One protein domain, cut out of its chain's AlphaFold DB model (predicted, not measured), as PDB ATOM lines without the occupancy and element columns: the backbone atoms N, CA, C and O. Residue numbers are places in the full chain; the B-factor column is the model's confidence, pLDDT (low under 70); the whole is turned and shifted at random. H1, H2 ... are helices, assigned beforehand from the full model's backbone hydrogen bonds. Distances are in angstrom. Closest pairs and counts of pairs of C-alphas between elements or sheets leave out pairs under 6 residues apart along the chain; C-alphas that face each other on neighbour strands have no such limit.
ATOM      1  N   ASP A   2     314.362 216.031 423.466       92.75
ATOM      2  CA  ASP A   2     315.491 215.182 423.096       92.75
ATOM      3  C   ASP A   2     316.372 215.886 422.043       92.75
ATOM      4  O   ASP A   2     316.046 216.967 421.535       92.75
ATOM      5  N   ILE A   3     317.528 215.292 421.740       92.12
ATOM      6  CA  ILE A   3     318.475 215.842 420.757       92.12
ATOM      7  C   ILE A   3     317.794 215.988 419.391       92.12
ATOM      8  O   ILE A   3     317.940 217.018 418.735       92.12
ATOM      9  N   ALA A   4     316.993 214.994 418.996       94.06
ATOM     10  CA  ALA A   4     316.262 215.011 417.737       94.06
ATOM     11  C   ALA A   4     315.273 216.186 417.661       94.06
ATOM     12  O   ALA A   4     315.305 216.945 416.694       94.06
ATOM     13  N   GLY A   5     314.450 216.404 418.692       95.94
ATOM     14  CA  GLY A   5     313.510 217.523 418.738       95.94
ATOM     15  C   GLY A   5     314.194 218.890 418.736       95.94
ATOM     16  O   GLY A   5     313.713 219.817 418.087       95.94
ATOM     17  N   SER A   6     315.341 219.014 419.408       93.06
ATOM     18  CA  SER A   6     316.112 220.268 419.450       93.06
ATOM     19  C   SER A   6     316.729 220.604 418.086       93.06
ATOM     20  O   SER A   6     316.683 221.755 417.654       93.06
ATOM     21  N   LEU A   7     317.238 219.597 417.366       94.62
ATOM     22  CA  LEU A   7     317.745 219.760 416.000       94.62
ATOM     23  C   LEU A   7     316.627 220.109 415.015       94.62
ATOM     24  O   LEU A   7     316.792 221.018 414.204       94.62
ATOM     25  N   LEU A   8     315.478 219.432 415.105       97.31
ATOM     26  CA  LEU A   8     314.320 219.736 414.263       97.31
ATOM     27  C   LEU A   8     313.820 221.166 414.488       97.31
ATOM     28  O   LEU A   8     313.513 221.859 413.521       97.31
ATOM     29  N   LEU A   9     313.790 221.632 415.740       96.25
ATOM     30  CA  LEU A   9     313.444 223.016 416.058       96.25
ATOM     31  C   LEU A   9     314.456 224.008 415.466       96.25
ATOM     32  O   LEU A   9     314.050 224.987 414.841       96.25
ATOM     33  N   ALA A  10     315.758 223.754 415.623       94.19
ATOM     34  CA  ALA A  10     316.802 224.612 415.065       94.19
ATOM     35  C   ALA A  10     316.704 224.712 413.531       94.19
ATOM     36  O   ALA A  10     316.775 225.811 412.981       94.19
ATOM     37  N   ILE A  11     316.467 223.586 412.848       96.81
ATOM     38  CA  ILE A  11     316.252 223.545 411.393       96.81
ATOM     39  C   ILE A  11     314.978 224.305 411.010       96.81
ATOM     40  O   ILE A  11     315.007 225.103 410.077       96.81
ATOM     41  N   ALA A  12     313.871 224.111 411.731       97.75
ATOM     42  CA  ALA A  12     312.620 224.816 411.452       97.75
ATOM     43  C   ALA A  12     312.786 226.341 411.553       97.75
ATOM     44  O   ALA A  12     312.348 227.069 410.664       97.75
ATOM     45  N   LEU A  13     313.466 226.830 412.597       97.38
ATOM     46  CA  LEU A  13     313.759 228.257 412.758       97.38
ATOM     47  C   LEU A  13     314.687 228.780 411.655       97.38
ATOM     48  O   LEU A  13     314.435 229.854 411.111       97.38
ATOM     49  N   MET A  14     315.722 228.018 411.292       95.75
ATOM     50  CA  MET A  14     316.641 228.368 410.206       95.75
ATOM     51  C   MET A  14     315.905 228.516 408.866       95.75
ATOM     52  O   MET A  14     316.081 229.535 408.201       95.75
ATOM     53  N   LEU A  15     315.004 227.588 408.526       97.56
ATOM     54  CA  LEU A  15     314.187 227.658 407.307       97.56
ATOM     55  C   LEU A  15     313.240 228.867 407.295       97.56
ATOM     56  O   LEU A  15     313.095 229.523 406.264       97.56
ATOM     57  N   ILE A  16     312.604 229.183 408.430       97.81
ATOM     58  CA  ILE A  16     311.727 230.360 408.547       97.81
ATOM     59  C   ILE A  16     312.531 231.645 408.313       97.81
ATOM     60  O   ILE A  16     312.100 232.508 407.547       97.81
ATOM     61  N   ILE A  17     313.695 231.774 408.955       96.19
ATOM     62  CA  ILE A  17     314.546 232.965 408.834       96.19
ATOM     63  C   ILE A  17     315.095 233.094 407.409       96.19
ATOM     64  O   ILE A  17     315.037 234.178 406.831       96.19
ATOM     65  N   GLU A  18     315.575 232.000 406.813       94.69
ATOM     66  CA  GLU A  18     316.094 231.998 405.443       94.69
ATOM     67  C   GLU A  18     315.007 232.344 404.416       94.69
ATOM     68  O   GLU A  18     315.258 233.121 403.497       94.69
ATOM     69  N   GLY A  19     313.780 231.845 404.601       96.12
ATOM     70  CA  GLY A  19     312.637 232.151 403.736       96.12
ATOM     71  C   GLY A  19     312.090 233.576 403.888       96.12
ATOM     72  O   GLY A  19     311.489 234.110 402.953       96.12
ATOM     73  N   MET A  20     312.317 234.230 405.029       97.31
ATOM     74  CA  MET A  20     311.787 235.567 405.305       97.31
ATOM     75  C   MET A  20     312.374 236.636 404.372       97.31
ATOM     76  O   MET A  20     311.632 237.463 403.846       97.31
ATOM     77  N   PHE A  21     313.685 236.613 404.119       93.44
ATOM     78  CA  PHE A  21     314.352 237.589 403.245       93.44
ATOM     79  C   PHE A  21     313.839 237.590 401.793       93.44
ATOM     80  O   PHE A  21     313.454 238.664 401.321       93.44
ATOM     81  N   PRO A  22     313.783 236.450 401.071       95.38
ATOM     82  CA  PRO A  22     313.225 236.412 399.721       95.38
ATOM     83  C   PRO A  22     311.729 236.733 399.688       95.38
ATOM     84  O   PRO A  22     311.263 237.277 398.691       95.38
ATOM     85  N   PHE A  23     310.980 236.412 400.749       97.12
ATOM     86  CA  PHE A  23     309.547 236.692 400.816       97.12
ATOM     87  C   PHE A  23     309.253 238.186 401.007       97.12
ATOM     88  O   PHE A  23     308.439 238.752 400.283       97.12
ATOM     89  N   VAL A  24     309.931 238.837 401.959       97.69
ATOM     90  CA  VAL A  24     309.694 240.251 402.296       97.69
ATOM     91  C   VAL A  24     310.396 241.194 401.313       97.69
ATOM     92  O   VAL A  24     309.825 242.209 400.920       97.69
ATOM     93  N   PHE A  25     311.622 240.870 400.887       96.44
ATOM     94  CA  PHE A  25     312.458 241.746 400.055       96.44
ATOM     95  C   PHE A  25     312.997 241.040 398.795       96.44
ATOM     96  O   PHE A  25     314.216 240.961 398.604       96.44
ATOM     97  N   PRO A  26     312.132 240.569 397.880       95.00
ATOM     98  CA  PRO A  26     312.539 239.730 396.749       95.00
ATOM     99  C   PRO A  26     313.577 240.386 395.822       95.00
ATOM    100  O   PRO A  26     314.556 239.745 395.435       95.00
ATOM    101  N   SER A  27     313.412 241.671 395.486       96.31
ATOM    102  CA  SER A  27     314.337 242.387 394.591       96.31
ATOM    103  C   SER A  27     315.709 242.617 395.231       96.31
ATOM    104  O   SER A  27     316.732 242.300 394.629       96.31
ATOM    105  N   ALA A  28     315.738 243.103 396.476       94.94
ATOM    106  CA  ALA A  28     316.987 243.349 397.198       94.94
ATOM    107  C   ALA A  28     317.754 242.042 397.460       94.94
ATOM    108  O   ALA A  28     318.983 242.003 397.355       94.94
ATOM    109  N   TRP A  29     317.027 240.961 397.753       95.44
ATOM    110  CA  TRP A  29     317.596 239.630 397.926       95.44
ATOM    111  C   TRP A  29     318.243 239.112 396.640       95.44
ATOM    112  O   TRP A  29     319.407 238.707 396.650       95.44
ATOM    113  N   ARG A  30     317.538 239.213 395.506       95.12
ATOM    114  CA  ARG A  30     318.063 238.848 394.183       95.12
ATOM    115  C   ARG A  30     319.326 239.633 393.822       95.12
ATOM    116  O   ARG A  30     320.303 239.039 393.366       95.12
ATOM    117  N   ASP A  31     319.330 240.946 394.040       96.31
ATOM    118  CA  ASP A  31     320.487 241.795 393.741       96.31
ATOM    119  C   ASP A  31     321.689 241.468 394.633       96.31
ATOM    120  O   ASP A  31     322.832 241.462 394.171       96.31
ATOM    121  N   THR A  32     321.441 241.158 395.907       93.81
ATOM    122  CA  THR A  32     322.484 240.736 396.850       93.81
ATOM    123  C   THR A  32     323.111 239.421 396.408       93.81
ATOM    124  O   THR A  32     324.335 239.334 396.302       93.81
ATOM    125  N   PHE A  33     322.293 238.426 396.063       93.44
ATOM    126  CA  PHE A  33     322.785 237.145 395.562       93.44
ATOM    127  C   PHE A  33     323.605 237.285 394.283       93.44
ATOM    128  O   PHE A  33     324.667 236.676 394.171       93.44
ATOM    129  N   ARG A  34     323.166 238.131 393.345       96.06
ATOM    130  CA  ARG A  34     323.926 238.413 392.123       96.06
ATOM    131  C   ARG A  34     325.303 238.997 392.438       96.06
ATOM    132  O   ARG A  34     326.305 238.498 391.939       96.06
ATOM    133  N   LYS A  35     325.363 240.004 393.314       94.50
ATOM    134  CA  LYS A  35     326.629 240.619 393.742       94.50
ATOM    135  C   LYS A  35     327.553 239.618 394.439       94.50
ATOM    136  O   LYS A  35     328.767 239.721 394.295       94.50
ATOM    137  N   ILE A  36     326.998 238.675 395.206       94.12
ATOM    138  CA  ILE A  36     327.771 237.602 395.852       94.12
ATOM    139  C   ILE A  36     328.319 236.631 394.802       94.12
ATOM    140  O   ILE A  36     329.492 236.280 394.871       94.12
ATOM    141  N   ALA A  37     327.507 236.237 393.818       93.50
ATOM    142  CA  ALA A  37     327.902 235.312 392.755       93.50
ATOM    143  C   ALA A  37     329.004 235.872 391.838       93.50
ATOM    144  O   ALA A  37     329.812 235.113 391.314       93.50
ATOM    145  N   GLU A  38     329.064 237.195 391.672       95.81
ATOM    146  CA  GLU A  38     330.121 237.878 390.916       95.81
ATOM    147  C   GLU A  38     331.456 237.955 391.694       95.81
ATOM    148  O   GLU A  38     332.487 238.316 391.122       95.81
ATOM    149  N   ARG A  39     331.485 237.611 392.995       94.69
ATOM    150  CA  ARG A  39     332.716 237.661 393.797       94.69
ATOM    151  C   ARG A  39     333.609 236.438 393.572       94.69
ATOM    152  O   ARG A  39     333.116 235.322 393.408       94.69
ATOM    153  N   PRO A  40     334.940 236.598 393.679       95.69
ATOM    154  CA  PRO A  40     335.856 235.467 393.651       95.69
ATOM    155  C   PRO A  40     335.545 234.435 394.755       95.69
ATOM    156  O   PRO A  40     335.278 234.834 395.896       95.69
ATOM    157  N   PRO A  41     335.694 233.120 394.492       94.38
ATOM    158  CA  PRO A  41     335.384 232.067 395.464       94.38
ATOM    159  C   PRO A  41     336.095 232.219 396.815       94.38
ATOM    160  O   PRO A  41     335.544 231.847 397.849       94.38
ATOM    161  N   HIS A  42     337.307 232.788 396.831       95.25
ATOM    162  CA  HIS A  42     338.051 233.012 398.073       95.25
ATOM    163  C   HIS A  42     337.326 233.979 399.022       95.25
ATOM    164  O   HIS A  42     337.301 233.737 400.225       95.25
ATOM    165  N   GLN A  43     336.691 235.036 398.502       94.56
ATOM    166  CA  GLN A  43     335.984 236.014 399.334       94.56
ATOM    167  C   GLN A  43     334.712 235.417 399.930       94.56
ATOM    168  O   GLN A  43     334.408 235.660 401.095       94.56
ATOM    169  N   ILE A  44     334.004 234.594 399.152       95.75
ATOM    170  CA  ILE A  44     332.807 233.881 399.615       95.75
ATOM    171  C   ILE A  44     333.176 232.938 400.769       95.75
ATOM    172  O   ILE A  44     332.505 232.936 401.799       95.75
ATOM    173  N   ARG A  45     334.288 232.196 400.644       95.38
ATOM    174  CA  ARG A  45     334.784 231.307 401.710       95.38
ATOM    175  C   ARG A  45     335.142 232.063 402.986       95.38
ATOM    176  O   ARG A  45     334.795 231.598 404.065       95.38
ATOM    177  N   VAL A  46     335.810 233.213 402.879       97.12
ATOM    178  CA  VAL A  46     336.160 234.034 404.051       97.12
ATOM    179  C   VAL A  46     334.906 234.579 404.732       97.12
ATOM    180  O   VAL A  46     334.804 234.504 405.953       97.12
ATOM    181  N   GLY A  47     333.922 235.056 403.964       95.62
ATOM    182  CA  GLY A  47     332.632 235.477 404.517       95.62
ATOM    183  C   GLY A  47     331.933 234.344 405.271       95.62
ATOM    184  O   GLY A  47     331.519 234.528 406.413       95.62
ATOM    185  N   GLY A  48     331.891 233.148 404.676       95.19
ATOM    186  CA  GLY A  48     331.372 231.949 405.335       95.19
ATOM    187  C   GLY A  48     332.140 231.591 406.611       95.19
ATOM    188  O   GLY A  48     331.525 231.291 407.628       95.19
ATOM    189  N   LEU A  49     333.474 231.687 406.597       98.00
ATOM    190  CA  LEU A  49     334.309 231.430 407.772       98.00
ATOM    191  C   LEU A  49     334.002 232.395 408.921       98.00
ATOM    192  O   LEU A  49     333.878 231.952 410.057       98.00
ATOM    193  N   ILE A  50     333.832 233.688 408.631       97.88
ATOM    194  CA  ILE A  50     333.464 234.684 409.646       97.88
ATOM    195  C   ILE A  50     332.122 234.313 410.290       97.88
ATOM    196  O   ILE A  50     332.024 234.288 411.515       97.88
ATOM    197  N   VAL A  51     331.108 233.962 409.489       96.81
ATOM    198  CA  VAL A  51     329.789 233.554 410.004       96.81
ATOM    199  C   VAL A  51     329.886 232.276 410.845       96.81
ATOM    200  O   VAL A  51     329.301 232.218 411.925       96.81
ATOM    201  N   MET A  52     330.663 231.278 410.408       97.62
ATOM    202  CA  MET A  52     330.888 230.045 411.177       97.62
ATOM    203  C   MET A  52     331.559 230.318 412.527       97.62
ATOM    204  O   MET A  52     331.125 229.778 413.542       97.62
ATOM    205  N   VAL A  53     332.589 231.171 412.563       98.44
ATOM    206  CA  VAL A  53     333.291 231.535 413.806       98.44
ATOM    207  C   VAL A  53     332.365 232.288 414.758       98.44
ATOM    208  O   VAL A  53     332.336 231.976 415.945       98.44
ATOM    209  N   LEU A  54     331.569 233.234 414.254       98.12
ATOM    210  CA  LEU A  54     330.573 233.931 415.071       98.12
ATOM    211  C   LEU A  54     329.528 232.964 415.642       98.12
ATOM    212  O   LEU A  54     329.194 233.059 416.820       98.12
ATOM    213  N   GLY A  55     329.058 232.005 414.838       95.69
ATOM    214  CA  GLY A  55     328.155 230.949 415.296       95.69
ATOM    215  C   GLY A  55     328.776 230.077 416.390       95.69
ATOM    216  O   GLY A  55     328.114 229.783 417.381       95.69
ATOM    217  N   LEU A  56     330.057 229.726 416.258       97.69
ATOM    218  CA  LEU A  56     330.790 228.961 417.268       97.69
ATOM    219  C   LEU A  56     330.953 229.743 418.579       97.69
ATOM    220  O   LEU A  56     330.757 229.178 419.651       97.69
ATOM    221  N   ILE A  57     331.277 231.037 418.500       98.25
ATOM    222  CA  ILE A  57     331.370 231.918 419.673       98.25
ATOM    223  C   ILE A  57     330.013 232.003 420.373       98.25
ATOM    224  O   ILE A  57     329.942 231.839 421.586       98.25
ATOM    225  N   LEU A  58     328.931 232.220 419.619       96.56
ATOM    226  CA  LEU A  58     327.584 232.287 420.179       96.56
ATOM    227  C   LEU A  58     327.188 230.965 420.847       96.56
ATOM    228  O   LEU A  58     326.654 230.984 421.953       96.56
ATOM    229  N   LEU A  59     327.490 229.832 420.207       94.62
ATOM    230  CA  LEU A  59     327.265 228.509 420.781       94.62
ATOM    231  C   LEU A  59     328.016 228.363 422.111       94.62
ATOM    232  O   LEU A  59     327.408 227.968 423.093       94.62
ATOM    233  N   PHE A  60     329.292 228.748 422.178       96.88
ATOM    234  CA  PHE A  60     330.092 228.672 423.407       96.88
ATOM    235  C   PHE A  60     329.606 229.598 424.538       96.88
ATOM    236  O   PHE A  60     329.877 229.340 425.701       96.88
ATOM    237  N   ILE A  61     328.925 230.701 424.216       97.50
ATOM    238  CA  ILE A  61     328.354 231.611 425.225       97.50
ATOM    239  C   ILE A  61     327.022 231.061 425.756       97.50
ATOM    240  O   ILE A  61     326.729 231.193 426.943       97.50
TER     241      ILE A  61
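Overview. This is residues 2 to 61 of the 63 residues of an uncharacterized protein of Paraburkholderia sp. BL6669N2 (UniProt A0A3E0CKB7). Picture an open U: the long helices H1 and H3 are its arms and the short helix H2 its base, with the space between the arms empty. You have 60 printed residues with three named helices, in the order H1, H2, H3, and no named strand: all helix. The whole is loose, with a radius of gyration of the C-alphas of 14.7 A and spans of 42 by 27 by 17 A.

Arrangement. H1, residues 3 to 24, and H2, residues 26 to 37, only just touch, with 3 pairs of C-alphas within 8 A, and only at the corner by their link, through residues 21 to 22 and 29 to 30 alone. Look at their closest C-alphas, Pro 22 and Trp 29, 5.7 A apart; the helices stand about perpendicular, at 75 degrees. H2 and H3, residues 41 to 61, are close but not clearly touching: the closest C-alphas, Ile 36 and Ile 44, are 7.3 A apart. They run opposite ways at a steep tilt of 67 degrees. H1 and H3 are apart. In H2 and H3 every O i to N i+4 pair is within hydrogen-bond range; in H1, 16 of 18.

Along the chain. Find C-alpha 3 at (318.475, 215.842, 420.757); from there H1 runs 31.8 A to C-alpha 24. H3 runs 30.6 A from C-alpha 41 to C-alpha 61 at (328.354, 231.611, 425.225).

Size, cuts and confidence. The C-alphas farthest apart, Asp 2 and Glu 38, are 42.0 A apart. The printed part has no cut, both links are tight, and no printed residue is under 70 in pLDDT.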